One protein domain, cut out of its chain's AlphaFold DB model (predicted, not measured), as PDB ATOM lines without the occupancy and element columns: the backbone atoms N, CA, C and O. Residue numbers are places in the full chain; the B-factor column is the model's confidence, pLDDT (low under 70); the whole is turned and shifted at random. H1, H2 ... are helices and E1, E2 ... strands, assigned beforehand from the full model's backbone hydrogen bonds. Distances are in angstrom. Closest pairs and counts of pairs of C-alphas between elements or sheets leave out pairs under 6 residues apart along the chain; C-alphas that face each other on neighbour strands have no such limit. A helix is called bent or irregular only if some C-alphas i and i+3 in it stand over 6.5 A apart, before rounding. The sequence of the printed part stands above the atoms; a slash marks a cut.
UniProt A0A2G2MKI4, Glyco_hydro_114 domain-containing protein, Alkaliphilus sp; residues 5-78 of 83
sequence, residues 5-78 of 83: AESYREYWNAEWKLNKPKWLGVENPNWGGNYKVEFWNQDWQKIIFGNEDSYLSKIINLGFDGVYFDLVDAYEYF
ATOM      1  N   ALA A   5     158.232 159.819  83.550       90.38
ATOM      2  CA  ALA A   5     156.955 159.293  84.013       90.38
ATOM      3  C   ALA A   5     156.823 157.829  83.583       90.38
ATOM      4  O   ALA A   5     157.060 157.488  82.424       90.38
ATOM      5  N   GLU A   6     156.421 156.974  84.513       91.06
ATOM      6  CA  GLU A   6     156.309 155.529  84.314       91.06
ATOM      7  C   GLU A   6     154.828 155.126  84.304       91.06
ATOM      8  O   GLU A   6     154.119 155.321  85.295       91.06
ATOM      9  N   SER A   7     154.339 154.530  83.214       93.06
ATOM     10  CA  SER A   7     152.901 154.268  83.048       93.06
ATOM     11  C   SER A   7     152.318 153.176  83.942       93.06
ATOM     12  O   SER A   7     151.113 152.948  83.933       93.06
ATOM     13  N   TYR A   8     153.171 152.473  84.679       91.56
ATOM     14  CA  TYR A   8     152.795 151.455  85.657       91.56
ATOM     15  C   TYR A   8     152.773 151.990  87.097       91.56
ATOM     16  O   TYR A   8     152.521 151.226  88.027       91.56
ATOM     17  N   ARG A   9     153.053 153.282  87.314       90.75
ATOM     18  CA  ARG A   9     152.938 153.914  88.635       90.75
ATOM     19  C   ARG A   9     151.500 154.325  88.910       90.75
ATOM     20  O   ARG A   9     150.765 154.702  88.008       90.75
ATOM     21  N   GLU A  10     151.135 154.334  90.186       88.94
ATOM     22  CA  GLU A  10     149.786 154.686  90.648       88.94
ATOM     23  C   GLU A  10     149.360 156.111  90.258       88.94
ATOM     24  O   GLU A  10     148.182 156.365  90.040       88.94
ATOM     25  N   TYR A  11     150.309 157.045  90.137       89.88
ATOM     26  CA  TYR A  11     150.008 158.414  89.714       89.88
ATOM     27  C   TYR A  11     149.658 158.527  88.222       89.88
ATOM     28  O   TYR A  11     149.242 159.597  87.776       89.88
ATOM     29  N   TRP A  12     149.888 157.477  87.425       93.50
ATOM     30  CA  TRP A  12     149.685 157.526  85.985       93.50
ATOM     31  C   TRP A  12     148.200 157.599  85.633       93.50
ATOM     32  O   TRP A  12     147.407 156.750  86.034       93.50
ATOM     33  N   ASN A  13     147.834 158.568  84.795       93.38
ATOM     34  CA  ASN A  13     146.499 158.637  84.218       93.38
ATOM     35  C   ASN A  13     146.516 158.117  82.771       93.38
ATOM     36  O   ASN A  13     147.198 158.667  81.904       93.38
ATOM     37  N   ALA A  14     145.730 157.073  82.493       92.06
ATOM     38  CA  ALA A  14     145.632 156.465  81.166       92.06
ATOM     39  C   ALA A  14     145.172 157.451  80.074       92.06
ATOM     40  O   ALA A  14     145.596 157.318  78.923       92.06
ATOM     41  N   GLU A  15     144.390 158.474  80.437       93.06
ATOM     42  CA  GLU A  15     143.949 159.545  79.534       93.06
ATOM     43  C   GLU A  15     145.119 160.329  78.928       93.06
ATOM     44  O   GLU A  15     144.988 160.863  77.829       93.06
ATOM     45  N   TRP A  16     146.295 160.357  79.567       93.94
ATOM     46  CA  TRP A  16     147.465 161.075  79.050       93.94
ATOM     47  C   TRP A  16     147.994 160.524  77.720       93.94
ATOM     48  O   TRP A  16     148.733 161.218  77.022       93.94
ATOM     49  N   LYS A  17     147.613 159.297  77.337       85.38
ATOM     50  CA  LYS A  17     147.933 158.742  76.012       85.38
ATOM     51  C   LYS A  17     147.102 159.371  74.893       85.38
ATOM     52  O   LYS A  17     147.569 159.430  73.760       85.38
ATOM     53  N   LEU A  18     145.890 159.823  75.211       89.12
ATOM     54  CA  LEU A  18     144.967 160.459  74.269       89.12
ATOM     55  C   LEU A  18     145.090 161.985  74.341       89.12
ATOM     56  O   LEU A  18     145.231 162.657  73.325       89.12
ATOM     57  N   ASN A  19     145.102 162.512  75.564       91.88
ATOM     58  CA  ASN A  19     145.136 163.928  75.895       91.88
ATOM     59  C   ASN A  19     146.434 164.240  76.632       91.88
ATOM     60  O   ASN A  19     146.480 164.349  77.859       91.88
ATOM     61  N   LYS A  20     147.515 164.324  75.859       91.00
ATOM     62  CA  LYS A  20     148.868 164.436  76.390       91.00
ATOM     63  C   LYS A  20     149.077 165.761  77.136       91.00
ATOM     64  O   LYS A  20     148.992 166.819  76.505       91.00
ATOM     65  N   PRO A  21     149.396 165.739  78.444       93.44
ATOM     66  CA  PRO A  21     149.795 166.942  79.157       93.44
ATOM     67  C   PRO A  21     151.053 167.543  78.534       93.44
ATOM     68  O   PRO A  21     151.914 166.811  78.046       93.44
ATOM     69  N   LYS A  22     151.198 168.869  78.605       92.69
ATOM     70  CA  LYS A  22     152.350 169.572  78.015       92.69
ATOM     71  C   LYS A  22     153.693 169.034  78.520       92.69
ATOM     72  O   LYS A  22     154.626 168.896  77.740       92.69
ATOM     73  N   TRP A  23     153.758 168.683  79.802       93.19
ATOM     74  CA  TRP A  23     154.965 168.159  80.433       93.19
ATOM     75  C   TRP A  23     155.320 166.731  80.011       93.19
ATOM     76  O   TRP A  23     156.452 166.307  80.228       93.19
ATOM     77  N   LEU A  24     154.382 165.973  79.436       93.62
ATOM     78  CA  LEU A  24     154.610 164.583  79.064       93.62
ATOM     79  C   LEU A  24     155.260 164.521  77.676       93.62
ATOM     80  O   LEU A  24     154.708 164.946  76.661       93.62
ATOM     81  N   GLY A  25     156.458 163.961  77.625       89.88
ATOM     82  CA  GLY A  25     157.296 163.781  76.446       89.88
ATOM     83  C   GLY A  25     157.067 162.446  75.740       89.88
ATOM     84  O   GLY A  25     156.050 161.778  75.914       89.88
ATOM     85  N   VAL A  26     157.954 162.110  74.805       88.88
ATOM     86  CA  VAL A  26     157.863 160.857  74.035       88.88
ATOM     87  C   VAL A  26     158.198 159.646  74.904       88.88
ATOM     88  O   VAL A  26     158.963 159.763  75.865       88.88
ATOM     89  N   GLU A  27     157.640 158.494  74.537       91.00
ATOM     90  CA  GLU A  27     158.015 157.206  75.121       91.00
ATOM     91  C   GLU A  27     159.462 156.859  74.760       91.00
ATOM     92  O   GLU A  27     159.941 157.168  73.664       91.00
ATOM     93  N   ASN A  28     160.170 156.224  75.686       85.62
ATOM     94  CA  ASN A  28     161.491 155.680  75.449       85.62
ATOM     95  C   ASN A  28     161.354 154.382  74.628       85.62
ATOM     96  O   ASN A  28     160.827 153.398  75.145       85.62
ATOM     97  N   PRO A  29     161.857 154.331  73.381       86.75
ATOM     98  CA  PRO A  29     161.705 153.155  72.520       86.75
ATOM     99  C   PRO A  29     162.421 151.913  73.063       86.75
ATOM    100  O   PRO A  29     162.050 150.794  72.727       86.75
ATOM    101  N   ASN A  30     163.434 152.103  73.911       86.94
ATOM    102  CA  ASN A  30     164.194 151.011  74.510       86.94
ATOM    103  C   ASN A  30     163.564 150.522  75.829       86.94
ATOM    104  O   ASN A  30     163.906 149.443  76.302       86.94
ATOM    105  N   TRP A  31     162.694 151.330  76.449       84.69
ATOM    106  CA  TRP A  31     162.134 151.099  77.785       84.69
ATOM    107  C   TRP A  31     160.634 151.408  77.758       84.69
ATOM    108  O   TRP A  31     160.203 152.500  78.133       84.69
ATOM    109  N   GLY A  32     159.843 150.438  77.296       91.12
ATOM    110  CA  GLY A  32     158.391 150.579  77.185       91.12
ATOM    111  C   GLY A  32     157.745 151.028  78.500       91.12
ATOM    112  O   GLY A  32     158.124 150.585  79.585       91.12
ATOM    113  N   GLY A  33     156.788 151.946  78.402       89.31
ATOM    114  CA  GLY A  33     156.100 152.550  79.541       89.31
ATOM    115  C   GLY A  33     156.853 153.691  80.234       89.31
ATOM    116  O   GLY A  33     156.295 154.283  81.155       89.31
ATOM    117  N   ASN A  34     158.074 154.034  79.805       90.56
ATOM    118  CA  ASN A  34     158.816 155.189  80.318       90.56
ATOM    119  C   ASN A  34     158.693 156.372  79.361       90.56
ATOM    120  O   ASN A  34     159.040 156.269  78.189       90.56
ATOM    121  N   TYR A  35     158.260 157.520  79.865       91.31
ATOM    122  CA  TYR A  35     158.048 158.733  79.082       91.31
ATOM    123  C   TYR A  35     158.932 159.854  79.606       91.31
ATOM    124  O   TYR A  35     159.000 160.076  80.811       91.31
ATOM    125  N   LYS A  36     159.589 160.596  78.712       89.69
ATOM    126  CA  LYS A  36     160.368 161.781  79.115       89.69
ATOM    127  C   LYS A  36     159.452 162.834  79.725       89.69
ATOM    128  O   LYS A  36     158.313 162.946  79.287       89.69
ATOM    129  N   VAL A  37     159.940 163.627  80.672       90.69
ATOM    130  CA  VAL A  37     159.130 164.670  81.314       90.69
ATOM    131  C   VAL A  37     159.858 166.007  81.338       90.69
ATOM    132  O   VAL A  37     161.042 166.064  81.659       90.69
ATOM    133  N   GLU A  38     159.137 167.091  81.048       90.69
ATOM    134  CA  GLU A  38     159.554 168.453  81.403       90.69
ATOM    135  C   GLU A  38     159.553 168.589  82.933       90.69
ATOM    136  O   GLU A  38     158.571 169.017  83.540       90.69
ATOM    137  N   PHE A  39     160.635 168.172  83.587       87.88
ATOM    138  CA  PHE A  39     160.681 168.074  85.048       87.88
ATOM    139  C   PHE A  39     160.443 169.428  85.743       87.88
ATOM    140  O   PHE A  39     159.810 169.493  86.793       87.88
ATOM    141  N   TRP A  40     160.856 170.538  85.128       88.31
ATOM    142  CA  TRP A  40     160.606 171.899  85.623       88.31
ATOM    143  C   TRP A  40     159.130 172.335  85.577       88.31
ATOM    144  O   TRP A  40     158.786 173.378  86.135       88.31
ATOM    145  N   ASN A  41     158.244 171.588  84.914       92.31
ATOM    146  CA  ASN A  41     156.840 171.956  84.778       92.31
ATOM    147  C   ASN A  41     156.080 171.782  86.104       92.31
ATOM    148  O   ASN A  41     156.046 170.696  86.679       92.31
ATOM    149  N   GLN A  42     155.414 172.840  86.569       91.81
ATOM    150  CA  GLN A  42     154.738 172.847  87.870       91.81
ATOM    151  C   GLN A  42     153.624 171.799  88.006       91.81
ATOM    152  O   GLN A  42     153.394 171.307  89.110       91.81
ATOM    153  N   ASP A  43     152.938 171.435  86.921       92.25
ATOM    154  CA  ASP A  43     151.872 170.430  86.990       92.25
ATOM    155  C   ASP A  43     152.443 169.028  87.217       92.25
ATOM    156  O   ASP A  43     151.881 168.257  87.992       92.25
ATOM    157  N   TRP A  44     153.602 168.724  86.627       92.75
ATOM    158  CA  TRP A  44     154.341 167.502  86.942       92.75
ATOM    159  C   TRP A  44     154.841 167.504  88.387       92.75
ATOM    160  O   TRP A  44     154.686 166.524  89.116       92.75
ATOM    161  N   GLN A  45     155.404 168.627  88.825       91.62
ATOM    162  CA  GLN A  45     155.931 168.771  90.177       91.62
ATOM    163  C   GLN A  45     154.878 168.473  91.245       91.62
ATOM    164  O   GLN A  45     155.171 167.723  92.169       91.62
ATOM    165  N   LYS A  46     153.642 168.961  91.070       91.81
ATOM    166  CA  LYS A  46     152.516 168.683  91.979       91.81
ATOM    167  C   LYS A  46     152.152 167.199  92.071       91.81
ATOM    168  O   LYS A  46     151.694 166.759  93.120       91.81
ATOM    169  N   ILE A  47     152.331 166.429  90.998       91.44
ATOM    170  CA  ILE A  47     152.077 164.978  91.015       91.44
ATOM    171  C   ILE A  47     153.118 164.280  91.899       91.44
ATOM    172  O   ILE A  47     152.797 163.369  92.665       91.44
ATOM    173  N   ILE A  48     154.372 164.721  91.814       90.75
ATOM    174  CA  ILE A  48     155.483 164.078  92.513       90.75
ATOM    175  C   ILE A  48     155.630 164.554  93.960       90.75
ATOM    176  O   ILE A  48     155.890 163.723  94.827       90.75
ATOM    177  N   PHE A  49     155.495 165.850  94.247       88.06
ATOM    178  CA  PHE A  49     155.759 166.417  95.572       88.06
ATOM    179  C   PHE A  49     154.912 167.667  95.875       88.06
ATOM    180  O   PHE A  49     154.247 168.233  95.010       88.06
ATOM    181  N   GLY A  50     154.975 168.139  97.125       79.12
ATOM    182  CA  GLY A  50     154.487 169.469  97.517       79.12
ATOM    183  C   GLY A  50     153.007 169.559  97.902       79.12
ATOM    184  O   GLY A  50     152.527 170.657  98.169       79.12
ATOM    185  N   ASN A  51     152.284 168.440  97.952       85.44
ATOM    186  CA  ASN A  51     150.936 168.356  98.528       85.44
ATOM    187  C   ASN A  51     150.700 166.982  99.178       85.44
ATOM    188  O   ASN A  51     151.484 166.054  98.968       85.44
ATOM    189  N   GLU A  52     149.641 166.856  99.977       86.62
ATOM    190  CA  GLU A  52     149.326 165.641 100.750       86.62
ATOM    191  C   GLU A  52     149.029 164.419  99.863       86.62
ATOM    192  O   GLU A  52     149.365 163.297 100.239       86.62
ATOM    193  N   ASP A  53     148.513 164.642  98.653       85.62
ATOM    194  CA  ASP A  53     148.167 163.589  97.689       85.62
ATOM    195  C   ASP A  53     149.343 163.166  96.786       85.62
ATOM    196  O   ASP A  53     149.238 162.204  96.014       85.62
ATOM    197  N   SER A  54     150.471 163.877  96.863       90.81
ATOM    198  CA  SER A  54     151.620 163.667  95.985       90.81
ATOM    199  C   SER A  54     152.328 162.340  96.256       90.81
ATOM    200  O   SER A  54     152.306 161.797  97.365       90.81
ATOM    201  N   TYR A  55     153.008 161.817  95.235       89.44
ATOM    202  CA  TYR A  55     153.675 160.518  95.330       89.44
ATOM    203  C   TYR A  55     154.714 160.463  96.464       89.44
ATOM    204  O   TYR A  55     154.785 159.470  97.188       89.44
ATOM    205  N   LEU A  56     155.472 161.544  96.676       89.06
ATOM    206  CA  LEU A  56     156.437 161.643  97.769       89.06
ATOM    207  C   LEU A  56     155.757 161.640  99.144       89.06
ATOM    208  O   LEU A  56     156.233 160.956 100.048       89.06
ATOM    209  N   SER A  57     154.633 162.345  99.300       88.19
ATOM    210  CA  SER A  57     153.874 162.350 100.558       88.19
ATOM    211  C   SER A  57     153.358 160.957 100.911       88.19
ATOM    212  O   SER A  57     153.448 160.552 102.066       88.19
ATOM    213  N   LYS A  58     152.916 160.170  99.920       88.44
ATOM    214  CA  LYS A  58     152.544 158.761 100.134       88.44
ATOM    215  C   LYS A  58     153.716 157.932 100.664       88.44
ATOM    216  O   LYS A  58     153.532 157.160 101.597       88.44
ATOM    217  N   ILE A  59     154.917 158.108 100.108       88.00
ATOM    218  CA  ILE A  59     156.120 157.391 100.564       88.00
ATOM    219  C   ILE A  59     156.485 157.784 102.002       88.00
ATOM    220  O   ILE A  59     156.751 156.910 102.824       88.00
ATOM    221  N   ILE A  60     156.446 159.079 102.324       88.88
ATOM    222  CA  ILE A  60     156.703 159.579 103.684       88.88
ATOM    223  C   ILE A  60     155.679 158.999 104.670       88.88
ATOM    224  O   ILE A  60     156.054 158.499 105.728       88.88
ATOM    225  N   ASN A  61     154.394 158.988 104.304       88.81
ATOM    226  CA  ASN A  61     153.317 158.456 105.144       88.81
ATOM    227  C   ASN A  61     153.417 156.940 105.379       88.81
ATOM    228  O   ASN A  61     152.887 156.442 106.370       88.81
ATOM    229  N   LEU A  62     154.104 156.203 104.502       91.50
ATOM    230  CA  LEU A  62     154.406 154.782 104.696       91.50
ATOM    231  C   LEU A  62     155.567 154.536 105.680       91.50
ATOM    232  O   LEU A  62     155.844 153.382 105.999       91.50
ATOM    233  N   GLY A  63     156.226 155.589 106.177       93.25
ATOM    234  CA  GLY A  63     157.279 155.492 107.191       93.25
ATOM    235  C   GLY A  63     158.673 155.204 106.634       93.25
ATOM    236  O   GLY A  63     159.522 154.710 107.367       93.25
ATOM    237  N   PHE A  64     158.918 155.483 105.351       89.56
ATOM    238  CA  PHE A  64     160.266 155.408 104.786       89.56
ATOM    239  C   PHE A  64     161.129 156.581 105.271       89.56
ATOM    240  O   PHE A  64     160.710 157.736 105.204       89.56
ATOM    241  N   ASP A  65     162.371 156.298 105.665       87.75
ATOM    242  CA  ASP A  65     163.325 157.308 106.154       87.75
ATOM    243  C   ASP A  65     164.009 158.120 105.039       87.75
ATOM    244  O   ASP A  65     164.724 159.089 105.304       87.75
ATOM    245  N   GLY A  66     163.828 157.736 103.775       83.62
ATOM    246  CA  GLY A  66     164.459 158.407 102.645       83.62
ATOM    247  C   GLY A  66     163.947 157.925 101.294       83.62
ATOM    248  O   GLY A  66     163.286 156.894 101.182       83.62
ATOM    249  N   VAL A  67     164.277 158.688 100.252       84.06
ATOM    250  CA  VAL A  67     163.951 158.363  98.860       84.06
ATOM    251  C   VAL A  67     165.206 158.379  98.004       84.06
ATOM    252  O   VAL A  67     166.070 159.240  98.160       84.06
ATOM    253  N   TYR A  68     165.293 157.429  97.078       82.00
ATOM    254  CA  TYR A  68     166.318 157.407  96.044       82.00
ATOM    255  C   TYR A  68     165.741 158.010  94.764       82.00
ATOM    256  O   TYR A  68     164.726 157.535  94.252       82.00
ATOM    257  N   PHE A  69     166.373 159.067  94.256       78.31
ATOM    258  CA  PHE A  69     166.009 159.654  92.971       78.31
ATOM    259  C   PHE A  69     166.898 159.077  91.878       78.31
ATOM    260  O   PHE A  69     168.080 159.399  91.805       78.31
ATOM    261  N   ASP A  70     166.305 158.241  91.035       73.12
ATOM    262  CA  ASP A  70     166.969 157.694  89.859       73.12
ATOM    263  C   ASP A  70     166.958 158.690  88.683       73.12
ATOM    264  O   ASP A  70     166.118 159.597  88.633       73.12
ATOM    265  N   LEU A  71     167.879 158.493  87.733       72.81
ATOM    266  CA  LEU A  71     167.989 159.227  86.464       72.81
ATOM    267  C   LEU A  71     168.206 160.740  86.598       72.81
ATOM    268  O   LEU A  71     167.731 161.499  85.758       72.81
ATOM    269  N   VAL A  72     168.895 161.204  87.647       71.56
ATOM    270  CA  VAL A  72     169.162 162.645  87.839       71.56
ATOM    271  C   VAL A  72     169.973 163.230  86.679       71.56
ATOM    272  O   VAL A  72     169.763 164.382  86.335       71.56
ATOM    273  N   ASP A  73     170.832 162.434  86.046       70.81
ATOM    274  CA  ASP A  73     171.641 162.760  84.863       70.81
ATOM    275  C   ASP A  73     170.822 163.006  83.583       70.81
ATOM    276  O   ASP A  73     171.296 163.647  82.648       70.81
ATOM    277  N   ALA A  74     169.551 162.592  83.533       71.12
ATOM    278  CA  ALA A  74     168.717 162.775  82.346       71.12
ATOM    279  C   ALA A  74     168.361 164.250  82.040       71.12
ATOM    280  O   ALA A  74     167.717 164.515  81.018       71.12
ATOM    281  N   TYR A  75     168.800 165.221  82.856       74.31
ATOM    282  CA  TYR A  75     168.738 166.644  82.500       74.31
ATOM    283  C   TYR A  75     169.569 166.960  81.245       74.31
ATOM    284  O   TYR A  75     169.162 167.813  80.454       74.31
ATOM    285  N   GLU A  76     170.671 166.235  81.009       74.75
ATOM    286  CA  GLU A  76     171.568 166.440  79.860       74.75
ATOM    287  C   GLU A  76     170.825 166.311  78.521       74.75
ATOM    288  O   GLU A  76     171.137 166.984  77.538       74.75
ATOM    289  N   TYR A  77     169.774 165.484  78.477       73.44
ATOM    290  CA  TYR A  77     168.926 165.345  77.294       73.44
ATOM    291  C   TYR A  77     168.223 166.654  76.906       73.44
ATOM    292  O   TYR A  77     167.992 166.897  75.718       73.44
ATOM    293  N   PHE A  78     167.833 167.462  77.890       73.94
ATOM    294  CA  PHE A  78     167.156 168.734  77.663       73.94
ATOM    295  C   PHE A  78     168.154 169.863  77.395       73.94
ATOM    296  O   PHE A  78     167.921 170.645  76.473       73.94
TER     297      PHE A  78
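Overview. This is residues 5 to 78 of the 83 residues of the protein "Glyco_hydro_114 domain-containing protein" of Alkaliphilus sp (UniProt A0A2G2MKI4). The antiparallel hairpin E1 and E2 makes one end; H2 and H3 lead away from it, then the backbone folds back to H4, near E2, with residues 68 to 73 sticking out. H1 lies off to another side. The 74 printed residues, with order H1, E1, E2, H2, H3, H4, are mixed in class and compact: radius of gyration of the C-alphas 13.0 A, spans 35 by 28 by 22 A.

Along the chain. H1 is residues 14 to 17, from C-alpha 14 at (145.632, 156.465, 81.166). E1 is 24 to 28, E2 31 to 37 (14.3 A), H2 42 to 48, H3 55 to 61. H4, 72 to 78 (12.0 A), ends at (167.156, 168.734, 77.663); it is only just irregular, C-alphas 72 and 75 being 6.7 A apart.

Arrangement. In the hairpin, N 25 and O 36 are within hydrogen-bond range, 2.7 A. Residues 5 to 6 pair antiparallel with 34 to 35 of E2. H2 and H3 only just touch, with 3 pairs of C-alphas within 8 A, only at the corner; closest are the C-alphas of Ile 48 and Tyr 55, 4.9 A. H1 and H4 are apart. Every O i to N i+4 pair is within range in H3, 2 of 3 in H2, 0 of 3 in H4, with 3 of 4 O i to N i+3 pairs there; H1 is too short.

Size, cuts and confidence. The C-alphas of Leu 18 and Asp 65 are farthest apart, 36.9 A. The printed part has no cut, no link is long, and no printed residue is under 70; H4 has mean pLDDT 73.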